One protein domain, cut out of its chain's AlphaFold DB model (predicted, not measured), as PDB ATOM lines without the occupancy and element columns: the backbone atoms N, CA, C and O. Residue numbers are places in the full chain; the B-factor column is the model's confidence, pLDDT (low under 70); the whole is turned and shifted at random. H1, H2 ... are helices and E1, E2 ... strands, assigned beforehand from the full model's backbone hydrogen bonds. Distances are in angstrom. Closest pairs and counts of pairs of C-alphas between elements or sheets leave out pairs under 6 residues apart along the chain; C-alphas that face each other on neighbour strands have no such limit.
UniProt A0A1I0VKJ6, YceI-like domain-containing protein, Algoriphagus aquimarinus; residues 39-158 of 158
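This is residues 39 to 158 of the 158 residues of the protein "YceI-like domain-containing protein" of Algoriphagus aquimarinus (UniProt A0A1I0VKJ6). One twisted sheet bends across its long strands E3 and E4, with E2 at one end of them, E5, E6 and E7 along the other part, and H1 over E4 at the E2 end. The printed part has 120 residues with seven named strands and one named helix, H1, which comes after E4 and before E5 along the chain; the class is mostly strand, and the neighbour strands of the branched sheet are antiparallel. It is elongated, 52 by 30 by 28 A, and only just loose, close to compact, with a radius of gyration of the C-alphas of 16.5 A.

Find C-alpha 39 at (10.548, 37.916, 24.718), where E1, residues 39 to 41, begins. Next come E2, 49 to 54, then E3, 61 to 76, 40.3 A, and E4, 79 to 94, 35.5 A. H1, 102 to 113, is followed by E5, 125 to 135, 29.6 A, E6, 141 to 149, 23.9 A, and E7, 152 to 156, ending at C-alpha 156 (16.502, 32.956, 45.930).

Look first at E3, which bends by 72 degrees at residue 69: E1 (N 40 to O 73, 2.8 A) and E2 (N 53 to O 62, 2.8 A) lie on one side, E4 (N 74 to O 82, 2.8 A) on the other. E2 E3 E4 and E5 E6 E7 are meanders, each strand the antiparallel neighbour of the one before. E4 pairs with E5 (N 85 to O 128, 2.9 A), E5 with E6 (N 134 to O 142, 2.8 A), and E6 with E7 (N 156 to O 145, 2.8 A). H1 is on the sheet at a height of 8.7 A, along E4 at 9 degrees on the local plane; their closest C-alphas, Val 94 and Ile 105, are 6.2 A apart. In H1 every O i to N i+4 pair is within hydrogen-bond range.

The farthest C-alphas, Asn 77 and Ile 103, are 51.7 A apart. The printed part has no cut, H1 to E5 is a long link, and no printed residue is under 70 in pLDDT.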
ATOM      1  N   SER A  39      10.703  39.215  24.070       92.75
ATOM      2  CA  SER A  39      10.548  37.916  24.718       92.75
ATOM      3  C   SER A  39      11.247  36.833  23.907       92.75
ATOM      4  O   SER A  39      11.038  36.719  22.701       92.75
ATOM      5  N   ILE A  40      12.033  36.000  24.580       95.06
ATOM      6  CA  ILE A  40      12.675  34.825  23.993       95.06
ATOM      7  C   ILE A  40      12.153  33.599  24.709       95.06
ATOM      8  O   ILE A  40      12.352  33.465  25.914       95.06
ATOM      9  N   GLU A  41      11.503  32.709  23.974       96.44
ATOM     10  CA  GLU A  41      11.044  31.438  24.520       96.44
ATOM     11  C   GLU A  41      12.228  30.523  24.847       96.44
ATOM     12  O   GLU A  41      13.254  30.516  24.163       96.44
ATOM     13  N   ILE A  42      12.085  29.753  25.923       96.69
ATOM     14  CA  ILE A  42      13.045  28.714  26.280       96.69
ATOM     15  C   ILE A  42      12.916  27.559  25.282       96.69
ATOM     16  O   ILE A  42      11.830  27.012  25.099       96.69
ATOM     17  N   ASP A  43      14.034  27.151  24.684       97.06
ATOM     18  CA  ASP A  43      14.084  25.941  23.864       97.06
ATOM     19  C   ASP A  43      13.992  24.706  24.767       97.06
ATOM     20  O   ASP A  43      14.913  24.406  25.532       97.06
ATOM     21  N   LEU A  44      12.866  23.998  24.685       95.94
ATOM     22  CA  LEU A  44      12.577  22.833  25.522       95.94
ATOM     23  C   LEU A  44      13.404  21.593  25.151       95.94
ATOM     24  O   LEU A  44      13.481  20.667  25.954       95.94
ATOM     25  N   ASN A  45      14.024  21.557  23.969       94.25
ATOM     26  CA  ASN A  45      14.882  20.441  23.562       94.25
ATOM     27  C   ASN A  45      16.307  20.606  24.099       94.25
ATOM     28  O   ASN A  45      16.958  19.624  24.456       94.25
ATOM     29  N   GLU A  46      16.771  21.852  24.178       94.81
ATOM     30  CA  GLU A  46      18.132  22.190  24.603       94.81
ATOM     31  C   GLU A  46      18.227  22.535  26.099       94.81
ATOM     32  O   GLU A  46      19.314  22.537  26.680       94.81
ATOM     33  N   SER A  47      17.095  22.804  26.756       95.31
ATOM     34  CA  SER A  47      17.060  23.202  28.166       95.31
ATOM     35  C   SER A  47      16.663  22.046  29.076       95.31
ATOM     36  O   SER A  47      15.677  21.352  28.843       95.31
ATOM     37  N   LYS A  48      17.413  21.863  30.167       93.12
ATOM     38  CA  LYS A  48      17.193  20.787  31.142       93.12
ATOM     39  C   LYS A  48      17.292  21.294  32.570       93.12
ATOM     40  O   LYS A  48      18.103  22.171  32.867       93.12
ATOM     41  N   ILE A  49      16.519  20.685  33.466       97.62
ATOM     42  CA  ILE A  49      16.657  20.878  34.909       97.62
ATOM     43  C   ILE A  49      17.255  19.614  35.510       97.62
ATOM     44  O   ILE A  49      16.693  18.529  35.383       97.62
ATOM     45  N   TYR A  50      18.374  19.786  36.210       97.94
ATOM     46  CA  TYR A  50      18.998  18.745  37.017       97.94
ATOM     47  C   TYR A  50      18.757  19.040  38.493       97.94
ATOM     48  O   TYR A  50      18.965  20.168  38.948       97.94
ATOM     49  N   TRP A  51      18.353  18.028  39.254       97.12
ATOM     50  CA  TRP A  51      18.191  18.130  40.700       97.12
ATOM     51  C   TRP A  51      19.166  17.209  41.422       97.12
ATOM     52  O   TRP A  51      19.566  16.162  40.918       97.12
ATOM     53  N   LYS A  52      19.529  17.602  42.644       96.44
ATOM     54  CA  LYS A  52      20.332  16.797  43.562       96.44
ATOM     55  C   LYS A  52      19.797  16.946  44.979       96.44
ATOM     56  O   LYS A  52      19.776  18.046  45.523       96.44
ATOM     57  N   GLY A  53      19.397  15.834  45.583       94.38
ATOM     58  CA  GLY A  53      18.984  15.739  46.980       94.38
ATOM     59  C   GLY A  53      20.047  15.017  47.800       94.38
ATOM     60  O   GLY A  53      20.599  14.015  47.361       94.38
ATOM     61  N   THR A  54      20.363  15.513  48.994       93.75
ATOM     62  CA  THR A  54      21.295  14.846  49.921       93.75
ATOM     63  C   THR A  54      20.589  14.621  51.248       93.75
ATOM     64  O   THR A  54      19.939  15.529  51.766       93.75
ATOM     65  N   LYS A  55      20.693  13.409  51.798       87.38
ATOM     66  CA  LYS A  55      20.131  13.092  53.112       87.38
ATOM     67  C   LYS A  55      20.845  13.906  54.195       87.38
ATOM     68  O   LYS A  55      22.022  14.247  54.058       87.38
ATOM     69  N   MET A  56      20.147  14.179  55.300       86.31
ATOM     70  CA  MET A  56      20.754  14.796  56.486       86.31
ATOM     71  C   MET A  56      22.052  14.070  56.881       86.31
ATOM     72  O   MET A  56      22.146  12.846  56.768       86.31
ATOM     73  N   MET A  57      23.053  14.834  57.328       83.62
ATOM     74  CA  MET A  57      24.417  14.367  57.640       83.62
ATOM     75  C   MET A  57      25.230  13.839  56.442       83.62
ATOM     76  O   MET A  57      26.290  13.253  56.639       83.62
ATOM     77  N   GLY A  58      24.772  14.034  55.199       81.31
ATOM     78  CA  GLY A  58      25.516  13.622  54.002       81.31
ATOM     79  C   GLY A  58      25.483  12.116  53.719       81.31
ATOM     80  O   GLY A  58      26.200  11.637  52.842       81.31
ATOM     81  N   LEU A  59      24.654  11.357  54.442       82.31
ATOM     82  CA  LEU A  59      24.556   9.902  54.317       82.31
ATOM     83  C   LEU A  59      23.629   9.505  53.164       82.31
ATOM     84  O   LEU A  59      22.491   9.084  53.372       82.31
ATOM     85  N   GLY A  60      24.133   9.644  51.943       85.81
ATOM     86  CA  GLY A  60      23.412   9.316  50.718       85.81
ATOM     87  C   GLY A  60      22.947  10.559  49.969       85.81
ATOM     88  O   GLY A  60      22.565  11.576  50.554       85.81
ATOM     89  N   LYS A  61      23.000  10.460  48.648       94.56
ATOM     90  CA  LYS A  61      22.554  11.480  47.709       94.56
ATOM     91  C   LYS A  61      21.797  10.795  46.587       94.56
ATOM     92  O   LYS A  61      22.103   9.649  46.275       94.56
ATOM     93  N   HIS A  62      20.869  11.530  46.006       96.88
ATOM     94  CA  HIS A  62      20.226  11.173  44.759       96.88
ATOM     95  C   HIS A  62      20.232  12.359  43.818       96.88
ATOM     96  O   HIS A  62      20.260  13.511  44.258       96.88
ATOM     97  N   GLU A  63      20.213  12.070  42.531       97.75
ATOM     98  CA  GLU A  63      20.154  13.075  41.483       97.75
ATOM     99  C   GLU A  63      19.254  12.604  40.352       97.75
ATOM    100  O   GLU A  63      18.915  11.422  40.213       97.75
ATOM    101  N   GLY A  64      18.826  13.571  39.563       98.06
ATOM    102  CA  GLY A  64      17.868  13.307  38.524       98.06
ATOM    103  C   GLY A  64      17.559  14.516  37.678       98.06
ATOM    104  O   GLY A  64      18.211  15.557  37.758       98.06
ATOM    105  N   GLU A  65      16.522  14.352  36.874       97.75
ATOM    106  CA  GLU A  65      16.087  15.326  35.889       97.75
ATOM    107  C   GLU A  65      14.620  15.703  36.104       97.75
ATOM    108  O   GLU A  65      13.834  14.948  36.696       97.75
ATOM    109  N   MET A  66      14.279  16.893  35.618       97.94
ATOM    110  CA  MET A  66      12.922  17.413  35.483       97.94
ATOM    111  C   MET A  66      12.794  18.162  34.155       97.94
ATOM    112  O   MET A  66      13.751  18.760  33.658       97.94
ATOM    113  N   GLU A  67      11.595  18.139  33.596       97.69
ATOM    114  CA  GLU A  67      11.247  18.792  32.343       97.69
ATOM    115  C   GLU A  67      10.719  20.207  32.588       97.69
ATOM    116  O   GLU A  67       9.938  20.476  33.508       97.69
ATOM    117  N   ILE A  68      11.136  21.123  31.718       98.56
ATOM    118  CA  ILE A  68      10.561  22.461  31.636       98.56
ATOM    119  C   ILE A  68       9.270  22.346  30.832       98.56
ATOM    120  O   ILE A  68       9.266  21.855  29.705       98.56
ATOM    121  N   ARG A  69       8.165  22.814  31.408       97.94
ATOM    122  CA  ARG A  69       6.867  22.862  30.735       97.94
ATOM    123  C   ARG A  69       6.821  23.993  29.714       97.94
ATOM    124  O   ARG A  69       6.306  23.815  28.616       97.94
ATOM    125  N   SER A  70       7.313  25.157  30.119       98.06
ATOM    126  CA  SER A  70       7.387  26.376  29.318       98.06
ATOM    127  C   SER A  70       8.277  27.390  30.025       98.06
ATOM    128  O   SER A  70       8.503  27.304  31.233       98.06
ATOM    129  N   GLY A  71       8.735  28.400  29.301       97.00
ATOM    130  CA  GLY A  71       9.413  29.528  29.911       97.00
ATOM    131  C   GLY A  71       9.817  30.560  28.882       97.00
ATOM    132  O   GLY A  71       9.813  30.295  27.681       97.00
ATOM    133  N   TYR A  72      10.182  31.734  29.369       97.06
ATOM    134  CA  TYR A  72      10.671  32.819  28.541       97.06
ATOM    135  C   TYR A  72      11.681  33.675  29.298       97.06
ATOM    136  O   TYR A  72      11.713  33.724  30.528       97.06
ATOM    137  N   LEU A  73      12.488  34.392  28.532       96.44
ATOM    138  CA  LEU A  73      13.429  35.404  28.974       96.44
ATOM    139  C   LEU A  73      13.015  36.749  28.381       96.44
ATOM    140  O   LEU A  73      12.604  36.816  27.226       96.44
ATOM    141  N   LEU A  74      13.141  37.818  29.158       95.19
ATOM    142  CA  LEU A  74      12.860  39.180  28.711       95.19
ATOM    143  C   LEU A  74      14.164  39.922  28.473       95.19
ATOM    144  O   LEU A  74      15.061  39.887  29.321       95.19
ATOM    145  N   LYS A  75      14.258  40.616  27.341       93.50
ATOM    146  CA  LYS A  75      15.367  41.512  27.033       93.50
ATOM    147  C   LYS A  75      14.886  42.932  26.813       93.50
ATOM    148  O   LYS A  75      13.860  43.175  26.197       93.50
ATOM    149  N   THR A  76      15.707  43.876  27.241       91.19
ATOM    150  CA  THR A  76      15.524  45.298  26.993       91.19
ATOM    151  C   THR A  76      16.864  45.887  26.585       91.19
ATOM    152  O   THR A  76      17.858  45.706  27.290       91.19
ATOM    153  N   ASN A  77      16.920  46.575  25.440       89.62
ATOM    154  CA  ASN A  77      18.162  47.140  24.895       89.62
ATOM    155  C   ASN A  77      19.301  46.099  24.807       89.62
ATOM    156  O   ASN A  77      20.442  46.366  25.180       89.62
ATOM    157  N   GLY A  78      18.965  44.873  24.389       86.69
ATOM    158  CA  GLY A  78      19.907  43.755  24.272       86.69
ATOM    159  C   GLY A  78      20.341  43.108  25.594       86.69
ATOM    160  O   GLY A  78      21.104  42.144  25.568       86.69
ATOM    161  N   GLN A  79      19.857  43.584  26.745       89.19
ATOM    162  CA  GLN A  79      20.206  43.054  28.064       89.19
ATOM    163  C   GLN A  79      19.051  42.265  28.667       89.19
ATOM    164  O   GLN A  79      17.902  42.673  28.549       89.19
ATOM    165  N   LEU A  80      19.357  41.151  29.335       92.12
ATOM    166  CA  LEU A  80      18.357  40.368  30.054       92.12
ATOM    167  C   LEU A  80      17.808  41.187  31.232       92.12
ATOM    168  O   LEU A  80      18.584  41.718  32.026       92.12
ATOM    169  N   THR A  81      16.486  41.274  31.346       93.06
ATOM    170  CA  THR A  81      15.789  42.045  32.387       93.06
ATOM    171  C   THR A  81      14.851  41.204  33.241       93.06
ATOM    172  O   THR A  81      14.506  41.615  34.345       93.06
ATOM    173  N   GLY A  82      14.480  40.010  32.783       95.06
ATOM    174  CA  GLY A  82      13.605  39.121  33.530       95.06
ATOM    175  C   GLY A  82      13.340  37.817  32.796       95.06
ATOM    176  O   GLY A  82      14.033  37.470  31.838       95.06
ATOM    177  N   GLY A  83      12.326  37.100  33.255       96.50
ATOM    178  CA  GLY A  83      11.910  35.829  32.684       96.50
ATOM    179  C   GLY A  83      11.179  34.969  33.698       96.50
ATOM    180  O   GLY A  83      11.202  35.242  34.901       96.50
ATOM    181  N   GLU A  84      10.543  33.923  33.200       98.00
ATOM    182  CA  GLU A  84       9.858  32.927  34.008       98.00
ATOM    183  C   GLU A  84      10.085  31.540  33.417       98.00
ATOM    184  O   GLU A  84      10.092  31.359  32.200       98.00
ATOM    185  N   ILE A  85      10.278  30.557  34.291       98.25
ATOM    186  CA  ILE A  85      10.352  29.141  33.940       98.25
ATOM    187  C   ILE A  85       9.270  28.415  34.728       98.25
ATOM    188  O   ILE A  85       9.181  28.569  35.946       98.25
ATOM    189  N   ILE A  86       8.478  27.601  34.034       98.56
ATOM    190  CA  ILE A  86       7.483  26.700  34.609       98.56
ATOM    191  C   ILE A  86       8.000  25.274  34.449       98.56
ATOM    192  O   ILE A  86       8.300  24.828  33.342       98.56
ATOM    193  N   VAL A  87       8.095  24.549  35.555       98.69
ATOM    194  CA  VAL A  87       8.613  23.178  35.605       98.69
ATOM    195  C   VAL A  87       7.455  22.211  35.797       98.69
ATOM    196  O   VAL A  87       6.606  22.440  36.659       98.69
ATOM    197  N   ASP A  88       7.430  21.121  35.030       98.44
ATOM    198  CA  ASP A  88       6.476  20.032  35.247       98.44
ATOM    199  C   ASP A  88       6.956  19.156  36.410       98.44
ATOM    200  O   ASP A  88       7.931  18.414  36.295       98.44
ATOM    201  N   MET A  89       6.274  19.210  37.551       98.44
ATOM    202  CA  MET A  89       6.661  18.431  38.730       98.44
ATOM    203  C   MET A  89       6.367  16.934  38.566       98.44
ATOM    204  O   MET A  89       7.009  16.100  39.208       98.44
ATOM    205  N   LYS A  90       5.442  16.548  37.680       98.19
ATOM    206  CA  LYS A  90       5.162  15.135  37.388       98.19
ATOM    207  C   LYS A  90       6.270  14.491  36.560       98.19
ATOM    208  O   LYS A  90       6.367  13.261  36.559       98.19
ATOM    209  N   SER A  91       7.138  15.284  35.934       98.25
ATOM    210  CA  SER A  91       8.278  14.806  35.142       98.25
ATOM    211  C   SER A  91       9.476  14.313  35.969       98.25
ATOM    212  O   SER A  91      10.407  13.759  35.392       98.25
ATOM    213  N   ILE A  92       9.462  14.461  37.308       98.06
ATOM    214  CA  ILE A  92      10.583  14.045  38.175       98.06
ATOM    215  C   ILE A  92      11.030  12.622  37.832       98.06
ATOM    216  O   ILE A  92      10.233  11.671  37.884       98.06
ATOM    217  N   LYS A  93      12.327  12.503  37.540       97.00
ATOM    218  CA  LYS A  93      13.016  11.268  37.180       97.00
ATOM    219  C   LYS A  93      14.312  11.140  37.970       97.00
ATOM    220  O   LYS A  93      15.065  12.099  38.057       97.00
ATOM    221  N   VAL A  94      14.577   9.950  38.505       98.12
ATOM    222  CA  VAL A  94      15.839   9.580  39.169       98.12
ATOM    223  C   VAL A  94      16.797   9.009  38.121       98.12
ATOM    224  O   VAL A  94      16.385   8.147  37.342       98.12
ATOM    225  N   THR A  95      18.047   9.478  38.082       97.38
ATOM    226  CA  THR A  95      19.014   9.091  37.032       97.38
ATOM    227  C   THR A  95      20.287   8.431  37.548       97.38
ATOM    228  O   THR A  95      21.050   7.899  36.748       97.38
ATOM    229  N   ASP A  96      20.533   8.442  38.857       97.25
ATOM    230  CA  ASP A  96      21.755   7.902  39.465       97.25
ATOM    231  C   ASP A  96      21.666   6.439  39.896       97.25
ATOM    232  O   ASP A  96      22.677   5.828  40.244       97.25
ATOM    233  N   ILE A  97      20.468   5.865  39.870       96.31
ATOM    234  CA  ILE A  97      20.250   4.451  40.162       96.31
ATOM    235  C   ILE A  97      20.266   3.672  38.837       96.31
ATOM    236  O   ILE A  97      19.561   4.064  37.901       96.31
ATOM    237  N   PRO A  98      21.035   2.568  38.728       96.44
ATOM    238  CA  PRO A  98      21.073   1.752  37.522       96.44
ATOM    239  C   PRO A  98      19.681   1.284  37.093       96.44
ATOM    240  O   PRO A  98      18.893   0.814  37.908       96.44
ATOM    241  N   ALA A  99      19.398   1.324  35.789       95.25
ATOM    242  CA  ALA A  99      18.116   0.864  35.246       95.25
ATOM    243  C   ALA A  99      17.830  -0.627  35.526       95.25
ATOM    244  O   ALA A  99      16.675  -1.050  35.479       95.25
ATOM    245  N   SER A 100      18.865  -1.416  35.842       97.44
ATOM    246  CA  SER A 100      18.741  -2.802  36.310       97.44
ATOM    247  C   SER A 100      18.059  -2.932  37.676       97.44
ATOM    248  O   SER A 100      17.581  -4.018  37.994       97.44
ATOM    249  N   ASP A 101      17.956  -1.839  38.441       97.19
ATOM    250  CA  ASP A 101      17.341  -1.780  39.767       97.19
ATOM    251  C   ASP A 101      16.044  -0.938  39.742       97.19
ATOM    252  O   ASP A 101      15.966   0.155  40.312       97.19
ATOM    253  N   PRO A 102      14.961  -1.422  39.103       96.56
ATOM    254  CA  PRO A 102      13.745  -0.631  38.891       96.56
ATOM    255  C   PRO A 102      12.952  -0.364  40.178       96.56
ATOM    256  O   PRO A 102      12.207   0.612  40.264       96.56
ATOM    257  N   ILE A 103      13.082  -1.231  41.188       98.00
ATOM    258  CA  ILE A 103      12.362  -1.102  42.462       98.00
ATOM    259  C   ILE A 103      12.787   0.169  43.217       98.00
ATOM    260  O   ILE A 103      11.902   0.970  43.528       98.00
ATOM    261  N   PRO A 104      14.082   0.408  43.507       96.75
ATOM    262  CA  PRO A 104      14.496   1.629  44.194       96.75
ATOM    263  C   PRO A 104      14.222   2.905  43.383       96.75
ATOM    264  O   PRO A 104      13.771   3.884  43.976       96.75
ATOM    265  N   ILE A 105      14.370   2.881  42.048       97.44
ATOM    266  CA  ILE A 105      13.979   4.006  41.171       97.44
ATOM    267  C   ILE A 105      12.507   4.361  41.383       97.44
ATOM    268  O   ILE A 105      12.172   5.519  41.648       97.44
ATOM    269  N   ARG A 106      11.620   3.362  41.287       97.69
ATOM    270  CA  ARG A 106      10.178   3.552  41.458       97.69
ATOM    271  C   ARG A 106       9.841   4.044  42.861       97.69
ATOM    272  O   ARG A 106       9.044   4.964  42.992       97.69
ATOM    273  N   ASN A 107      10.438   3.458  43.896       97.38
ATOM    274  CA  ASN A 107      10.160   3.841  45.280       97.38
ATOM    275  C   ASN A 107      10.540   5.301  45.546       97.38
ATOM    276  O   ASN A 107       9.723   6.045  46.082       97.38
ATOM    277  N   LEU A 108      11.738   5.723  45.129       96.88
ATOM    278  CA  LEU A 108      12.174   7.105  45.302       96.88
ATOM    279  C   LEU A 108      11.322   8.065  44.465       96.88
ATOM    280  O   LEU A 108      10.835   9.058  44.992       96.88
ATOM    281  N   THR A 109      11.084   7.745  43.192       97.62
ATOM    282  CA  THR A 109      10.262   8.590  42.309       97.62
ATOM    283  C   THR A 109       8.849   8.770  42.865       97.62
ATOM    284  O   THR A 109       8.337   9.886  42.886       97.62
ATOM    285  N   ASN A 110       8.227   7.693  43.353       97.88
ATOM    286  CA  ASN A 110       6.889   7.751  43.936       97.88
ATOM    287  C   ASN A 110       6.867   8.576  45.226       97.88
ATOM    288  O   ASN A 110       5.966   9.389  45.383       97.88
ATOM    289  N   HIS A 111       7.863   8.411  46.103       96.88
ATOM    290  CA  HIS A 111       7.966   9.194  47.336       96.88
ATOM    291  C   HIS A 111       8.161  10.692  47.065       96.88
ATOM    292  O   HIS A 111       7.531  11.525  47.703       96.88
ATOM    293  N   LEU A 112       8.993  11.063  46.085       97.75
ATOM    294  CA  LEU A 112       9.155  12.474  45.724       97.75
ATOM    295  C   LEU A 112       7.840  13.077  45.207       97.75
ATOM    296  O   LEU A 112       7.562  14.249  45.450       97.75
ATOM    297  N   LYS A 113       7.031  12.281  44.501       98.44
ATOM    298  CA  LYS A 113       5.770  12.730  43.900       98.44
ATOM    299  C   LYS A 113       4.593  12.765  44.880       98.44
ATOM    300  O   LYS A 113       3.642  13.503  44.636       98.44
ATOM    301  N   SER A 114       4.634  11.995  45.964       98.56
ATOM    302  CA  SER A 114       3.506  11.843  46.885       98.56
ATOM    303  C   SER A 114       3.243  13.070  47.761       98.56
ATOM    304  O   SER A 114       4.040  14.008  47.840       98.56
ATOM    305  N   ALA A 115       2.080  13.054  48.422       98.25
ATOM    306  CA  ALA A 115       1.568  14.145  49.249       98.25
ATOM    307  C   ALA A 115       2.472  14.526  50.441       98.25
ATOM    308  O   ALA A 115       2.465  15.669  50.901       98.25
ATOM    309  N   ASP A 116       3.272  13.578  50.930       97.00
ATOM    310  CA  ASP A 116       4.266  13.765  51.993       97.00
ATOM    311  C   ASP A 116       5.518  14.534  51.532       97.00
ATOM    312  O   ASP A 116       6.275  15.014  52.377       97.00
ATOM    313  N   PHE A 117       5.718  14.693  50.219       96.81
ATOM    314  CA  PHE A 117       6.827  15.447  49.643       96.81
ATOM    315  C   PHE A 117       6.335  16.558  48.710       96.81
ATOM    316  O   PHE A 117       5.808  17.554  49.216       96.81
ATOM    317  N   PHE A 118       6.485  16.446  47.382       98.12
ATOM    318  CA  PHE A 118       6.089  17.522  46.461       98.12
ATOM    319  C   PHE A 118       4.591  17.587  46.171       98.12
ATOM    320  O   PHE A 118       4.135  18.638  45.734       98.12
ATOM    321  N   ASP A 119       3.834  16.524  46.451       98.44
ATOM    322  CA  ASP A 119       2.391  16.457  46.208       98.44
ATOM    323  C   ASP A 119       2.016  16.891  44.779       98.44
ATOM    324  O   ASP A 119       1.281  17.854  44.557       98.44
ATOM    325  N   VAL A 120       2.595  16.218  43.782       98.50
ATOM    326  CA  VAL A 120       2.568  16.686  42.382       98.50
ATOM    327  C   VAL A 120       1.193  16.574  41.728       98.50
ATOM    328  O   VAL A 120       0.966  17.147  40.665       98.50
ATOM    329  N   ASP A 121       0.271  15.829  42.334       97.88
ATOM    330  CA  ASP A 121      -1.113  15.780  41.873       97.88
ATOM    331  C   ASP A 121      -1.884  17.042  42.268       97.88
ATOM    332  O   ASP A 121      -2.666  17.540  41.457       97.88
ATOM    333  N   THR A 122      -1.600  17.613  43.444       98.56
ATOM    334  CA  THR A 122      -2.145  18.908  43.882       98.56
ATOM    335  C   THR A 122      -1.359  20.087  43.298       98.56
ATOM    336  O   THR A 122      -1.943  21.097  42.906       98.56
ATOM    337  N   TYR A 123      -0.032  19.956  43.200       98.56
ATOM    338  CA  TYR A 123       0.891  20.994  42.734       98.56
ATOM    339  C   TYR A 123       1.694  20.507  41.516       98.56
ATOM    340  O   TYR A 123       2.892  20.229  41.623       98.56
ATOM    341  N   PRO A 124       1.061  20.404  40.334       98.50
ATOM    342  CA  PRO A 124       1.704  19.856  39.141       98.50
ATOM    343  C   PRO A 124       2.822  20.738  38.580       98.50
ATOM    344  O   PRO A 124       3.624  20.257  37.782       98.50
ATOM    345  N   PHE A 125       2.901  22.005  38.995       98.62
ATOM    346  CA  PHE A 125       3.874  22.964  38.487       98.62
ATOM    347  C   PHE A 125       4.629  23.664  39.618       98.62
ATOM    348  O   PHE A 125       4.051  24.003  40.652       98.62
ATOM    349  N   SER A 126       5.916  23.918  39.386       98.56
ATOM    350  CA  SER A 126       6.689  24.922  40.124       98.56
ATOM    351  C   SER A 126       7.120  26.035  39.178       98.56
ATOM    352  O   SER A 126       7.197  25.826  37.965       98.56
ATOM    353  N   THR A 127       7.374  27.223  39.723       98.56
ATOM    354  CA  THR A 127       7.798  28.378  38.924       98.56
ATOM    355  C   THR A 127       9.059  29.007  39.486       98.56
ATOM    356  O   THR A 127       9.248  29.073  40.702       98.56
ATOM    357  N   PHE A 128       9.923  29.486  38.595       98.38
ATOM    358  CA  PHE A 128      11.017  30.382  38.935       98.38
ATOM    359  C   PHE A 128      10.884  31.666  38.126       98.38
ATOM    360  O   PHE A 128      10.979  31.638  36.898       98.38
ATOM    361  N   ARG A 129      10.681  32.790  38.816       98.12
ATOM    362  CA  ARG A 129      10.547  34.117  38.213       98.12
ATOM    363  C   ARG A 129      11.783  34.947  38.505       98.12
ATOM    364  O   ARG A 129      12.127  35.153  39.665       98.12
ATOM    365  N   ILE A 130      12.442  35.453  37.472       97.38
ATOM    366  CA  ILE A 130      13.613  36.317  37.625       97.38
ATOM    367  C   ILE A 130      13.148  37.701  38.089       97.38
ATOM    368  O   ILE A 130      12.334  38.335  37.419       97.38
ATOM    369  N   VAL A 131      13.687  38.177  39.213       94.25
ATOM    370  CA  VAL A 131      13.353  39.498  39.784       94.25
ATOM    371  C   VAL A 131      14.518  40.481  39.734       94.25
ATOM    372  O   VAL A 131      14.318  41.689  39.823       94.25
ATOM    373  N   GLN A 132      15.751  39.983  39.613       94.25
ATOM    374  CA  GLN A 132      16.933  40.831  39.546       94.25
ATOM    375  C   GLN A 132      18.064  40.125  38.808       94.25
ATOM    376  O   GLN A 132      18.349  38.954  39.054       94.25
ATOM    377  N   ILE A 133      18.756  40.878  37.960       94.81
ATOM    378  CA  ILE A 133      19.955  40.431  37.261       94.81
ATOM    379  C   ILE A 133      21.062  41.439  37.550       94.81
ATOM    380  O   ILE A 133      20.879  42.645  37.384       94.81
ATOM    381  N   LYS A 134      22.207  40.948  38.014       92.69
ATOM    382  CA  LYS A 134      23.418  41.732  38.269       92.69
ATOM    383  C   LYS A 134      24.594  41.108  37.534       92.69
ATOM    384  O   LYS A 134      24.527  39.961  37.106       92.69
ATOM    385  N   ARG A 135      25.680  41.865  37.400       91.75
ATOM    386  CA  ARG A 135      26.986  41.325  37.021       91.75
ATOM    387  C   ARG A 135      27.931  41.440  38.202       91.75
ATOM    388  O   ARG A 135      27.923  42.471  38.871       91.75
ATOM    389  N   ASN A 136      28.707  40.395  38.466       91.12
ATOM    390  CA  ASN A 136      29.809  40.495  39.419       91.12
ATOM    391  C   ASN A 136      31.039  41.154  38.770       91.12
ATOM    392  O   ASN A 136      31.032  41.493  37.585       91.12
ATOM    393  N   GLU A 137      32.107  41.324  39.549       91.75
ATOM    394  CA  GLU A 137      33.366  41.940  39.102       91.75
ATOM    395  C   GLU A 137      34.048  41.170  37.956       91.75
ATOM    396  O   GLU A 137      34.820  41.746  37.193       91.75
ATOM    397  N   HIS A 138      33.720  39.886  37.792       92.25
ATOM    398  CA  HIS A 138      34.214  39.024  36.717       92.25
ATOM    399  C   HIS A 138      33.299  39.017  35.480       92.25
ATOM    400  O   HIS A 138      33.579  38.329  34.501       92.25
ATOM    401  N   GLY A 139      32.209  39.792  35.499       88.94
ATOM    402  CA  GLY A 139      31.250  39.902  34.400       88.94
ATOM    403  C   GLY A 139      30.205  38.782  34.337       88.94
ATOM    404  O   GLY A 139      29.378  38.791  33.420       88.94
ATOM    405  N   GLU A 140      30.196  37.857  35.301       91.88
ATOM    406  CA  GLU A 140      29.225  36.763  35.386       91.88
ATOM    407  C   GLU A 140      27.847  37.292  35.783       91.88
ATOM    408  O   GLU A 140      27.734  38.195  36.616       91.88
ATOM    409  N   LEU A 141      26.789  36.723  35.200       91.31
ATOM    410  CA  LEU A 141      25.417  37.081  35.547       91.31
ATOM    411  C   LEU A 141      25.012  36.429  36.873       91.31
ATOM    412  O   LEU A 141      24.981  35.208  36.999       91.31
ATOM    413  N   LEU A 142      24.645  37.268  37.831       93.56
ATOM    414  CA  LEU A 142      24.027  36.890  39.091       93.56
ATOM    415  C   LEU A 142      22.516  37.089  38.965       93.56
ATOM    416  O   LEU A 142      22.045  38.214  38.772       93.56
ATOM    417  N   ILE A 143      21.763  35.991  39.014       94.62
ATOM    418  CA  ILE A 143      20.313  35.982  38.812       94.62
ATOM    419  C   ILE A 143      19.646  35.670  40.142       94.62
ATOM    420  O   ILE A 143      19.804  34.582  40.690       94.62
ATOM    421  N   SER A 144      18.864  36.623  40.633       96.12
ATOM    422  CA  SER A 144      17.974  36.420  41.768       96.12
ATOM    423  C   SER A 144      16.533  36.312  41.287       96.12
ATOM    424  O   SER A 144      16.124  36.974  40.326       96.12
ATOM    425  N   GLY A 145      15.747  35.492  41.972       97.31
ATOM    426  CA  GLY A 145      14.384  35.192  41.566       97.31
ATOM    427  C   GLY A 145      13.504  34.723  42.708       97.31
ATOM    428  O   GLY A 145      13.953  34.524  43.831       97.31
ATOM    429  N   GLU A 146      12.237  34.534  42.397       98.44
ATOM    430  CA  GLU A 146      11.248  33.924  43.271       98.44
ATOM    431  C   GLU A 146      11.012  32.491  42.815       98.44
ATOM    432  O   GLU A 146      10.652  32.254  41.662       98.44
ATOM    433  N   LEU A 147      11.224  31.541  43.721       98.50
ATOM    434  CA  LEU A 147      10.952  30.129  43.509       98.50
ATOM    435  C   LEU A 147       9.656  29.762  44.224       98.50
ATOM    436  O   LEU A 147       9.570  29.880  45.447       98.50
ATOM    437  N   THR A 148       8.673  29.285  43.467       98.62
ATOM    438  CA  THR A 148       7.395  28.805  43.995       98.62
ATOM    439  C   THR A 148       7.317  27.294  43.874       98.62
ATOM    440  O   THR A 148       7.283  26.759  42.769       98.62
ATOM    441  N   ILE A 149       7.250  26.600  45.009       98.19
ATOM    442  CA  ILE A 149       7.077  25.144  45.091       98.19
ATOM    443  C   ILE A 149       5.946  24.867  46.084       98.19
ATOM    444  O   ILE A 149       5.922  25.443  47.169       98.19
ATOM    445  N   LYS A 150       4.988  24.008  45.711       97.75
ATOM    446  CA  LYS A 150       3.774  23.728  46.506       97.75
ATOM    447  C   LYS A 150       2.971  24.982  46.888       97.75
ATOM    448  O   LYS A 150       2.444  25.087  47.991       97.75
ATOM    449  N   GLY A 151       2.934  25.971  45.994       96.44
ATOM    450  CA  GLY A 151       2.279  27.260  46.247       96.44
ATOM    451  C   GLY A 151       2.985  28.158  47.272       96.44
ATOM    452  O   GLY A 151       2.468  29.224  47.585       96.44
ATOM    453  N   ILE A 152       4.153  27.761  47.788       98.31
ATOM    454  CA  ILE A 152       4.960  28.567  48.706       98.31
ATOM    455  C   ILE A 152       6.074  29.233  47.906       98.31
ATOM    456  O   ILE A 152       6.894  28.547  47.291       98.31
ATOM    457  N   THR A 153       6.117  30.562  47.947       98.44
ATOM    458  CA  THR A 153       7.117  31.370  47.244       98.44
ATOM    459  C   THR A 153       8.217  31.822  48.197       98.44
ATOM    460  O   THR A 153       7.941  32.426  49.231       98.44
ATOM    461  N   ASN A 154       9.471  31.559  47.827       98.06
ATOM    462  CA  ASN A 154      10.656  32.056  48.523       98.06
ATOM    463  C   ASN A 154      11.594  32.759  47.543       98.06
ATOM    464  O   ASN A 154      11.783  32.306  46.412       98.06
ATOM    465  N   SER A 155      12.228  33.841  47.986       97.56
ATOM    466  CA  SER A 155      13.249  34.524  47.195       97.56
ATOM    467  C   SER A 155      14.582  33.779  47.266       97.56
ATOM    468  O   SER A 155      15.079  33.458  48.346       97.56
ATOM    469  N   ILE A 156      15.175  33.535  46.103       93.56
ATOM    470  CA  ILE A 156      16.502  32.956  45.930       93.56
ATOM    471  C   ILE A 156      17.424  34.065  45.434       93.56
ATOM    472  O   ILE A 156      17.230  34.602  44.342       93.56
ATOM    473  N   PHE A 157      18.428  34.402  46.241       88.38
ATOM    474  CA  PHE A 157      19.424  35.415  45.909       88.38
ATOM    475  C   PHE A 157      20.765  34.748  45.614       88.38
ATOM    476  O   PHE A 157      21.281  33.972  46.420       88.38
ATOM    477  N   ARG A 158      21.298  35.053  44.437       71.81
ATOM    478  CA  ARG A 158      22.617  34.669  43.936       71.81
ATOM    479  C   ARG A 158      23.271  35.909  43.362       71.81
ATOM    480  O   ARG A 158      22.522  36.748  42.803       71.81
TER     481      ARG A 158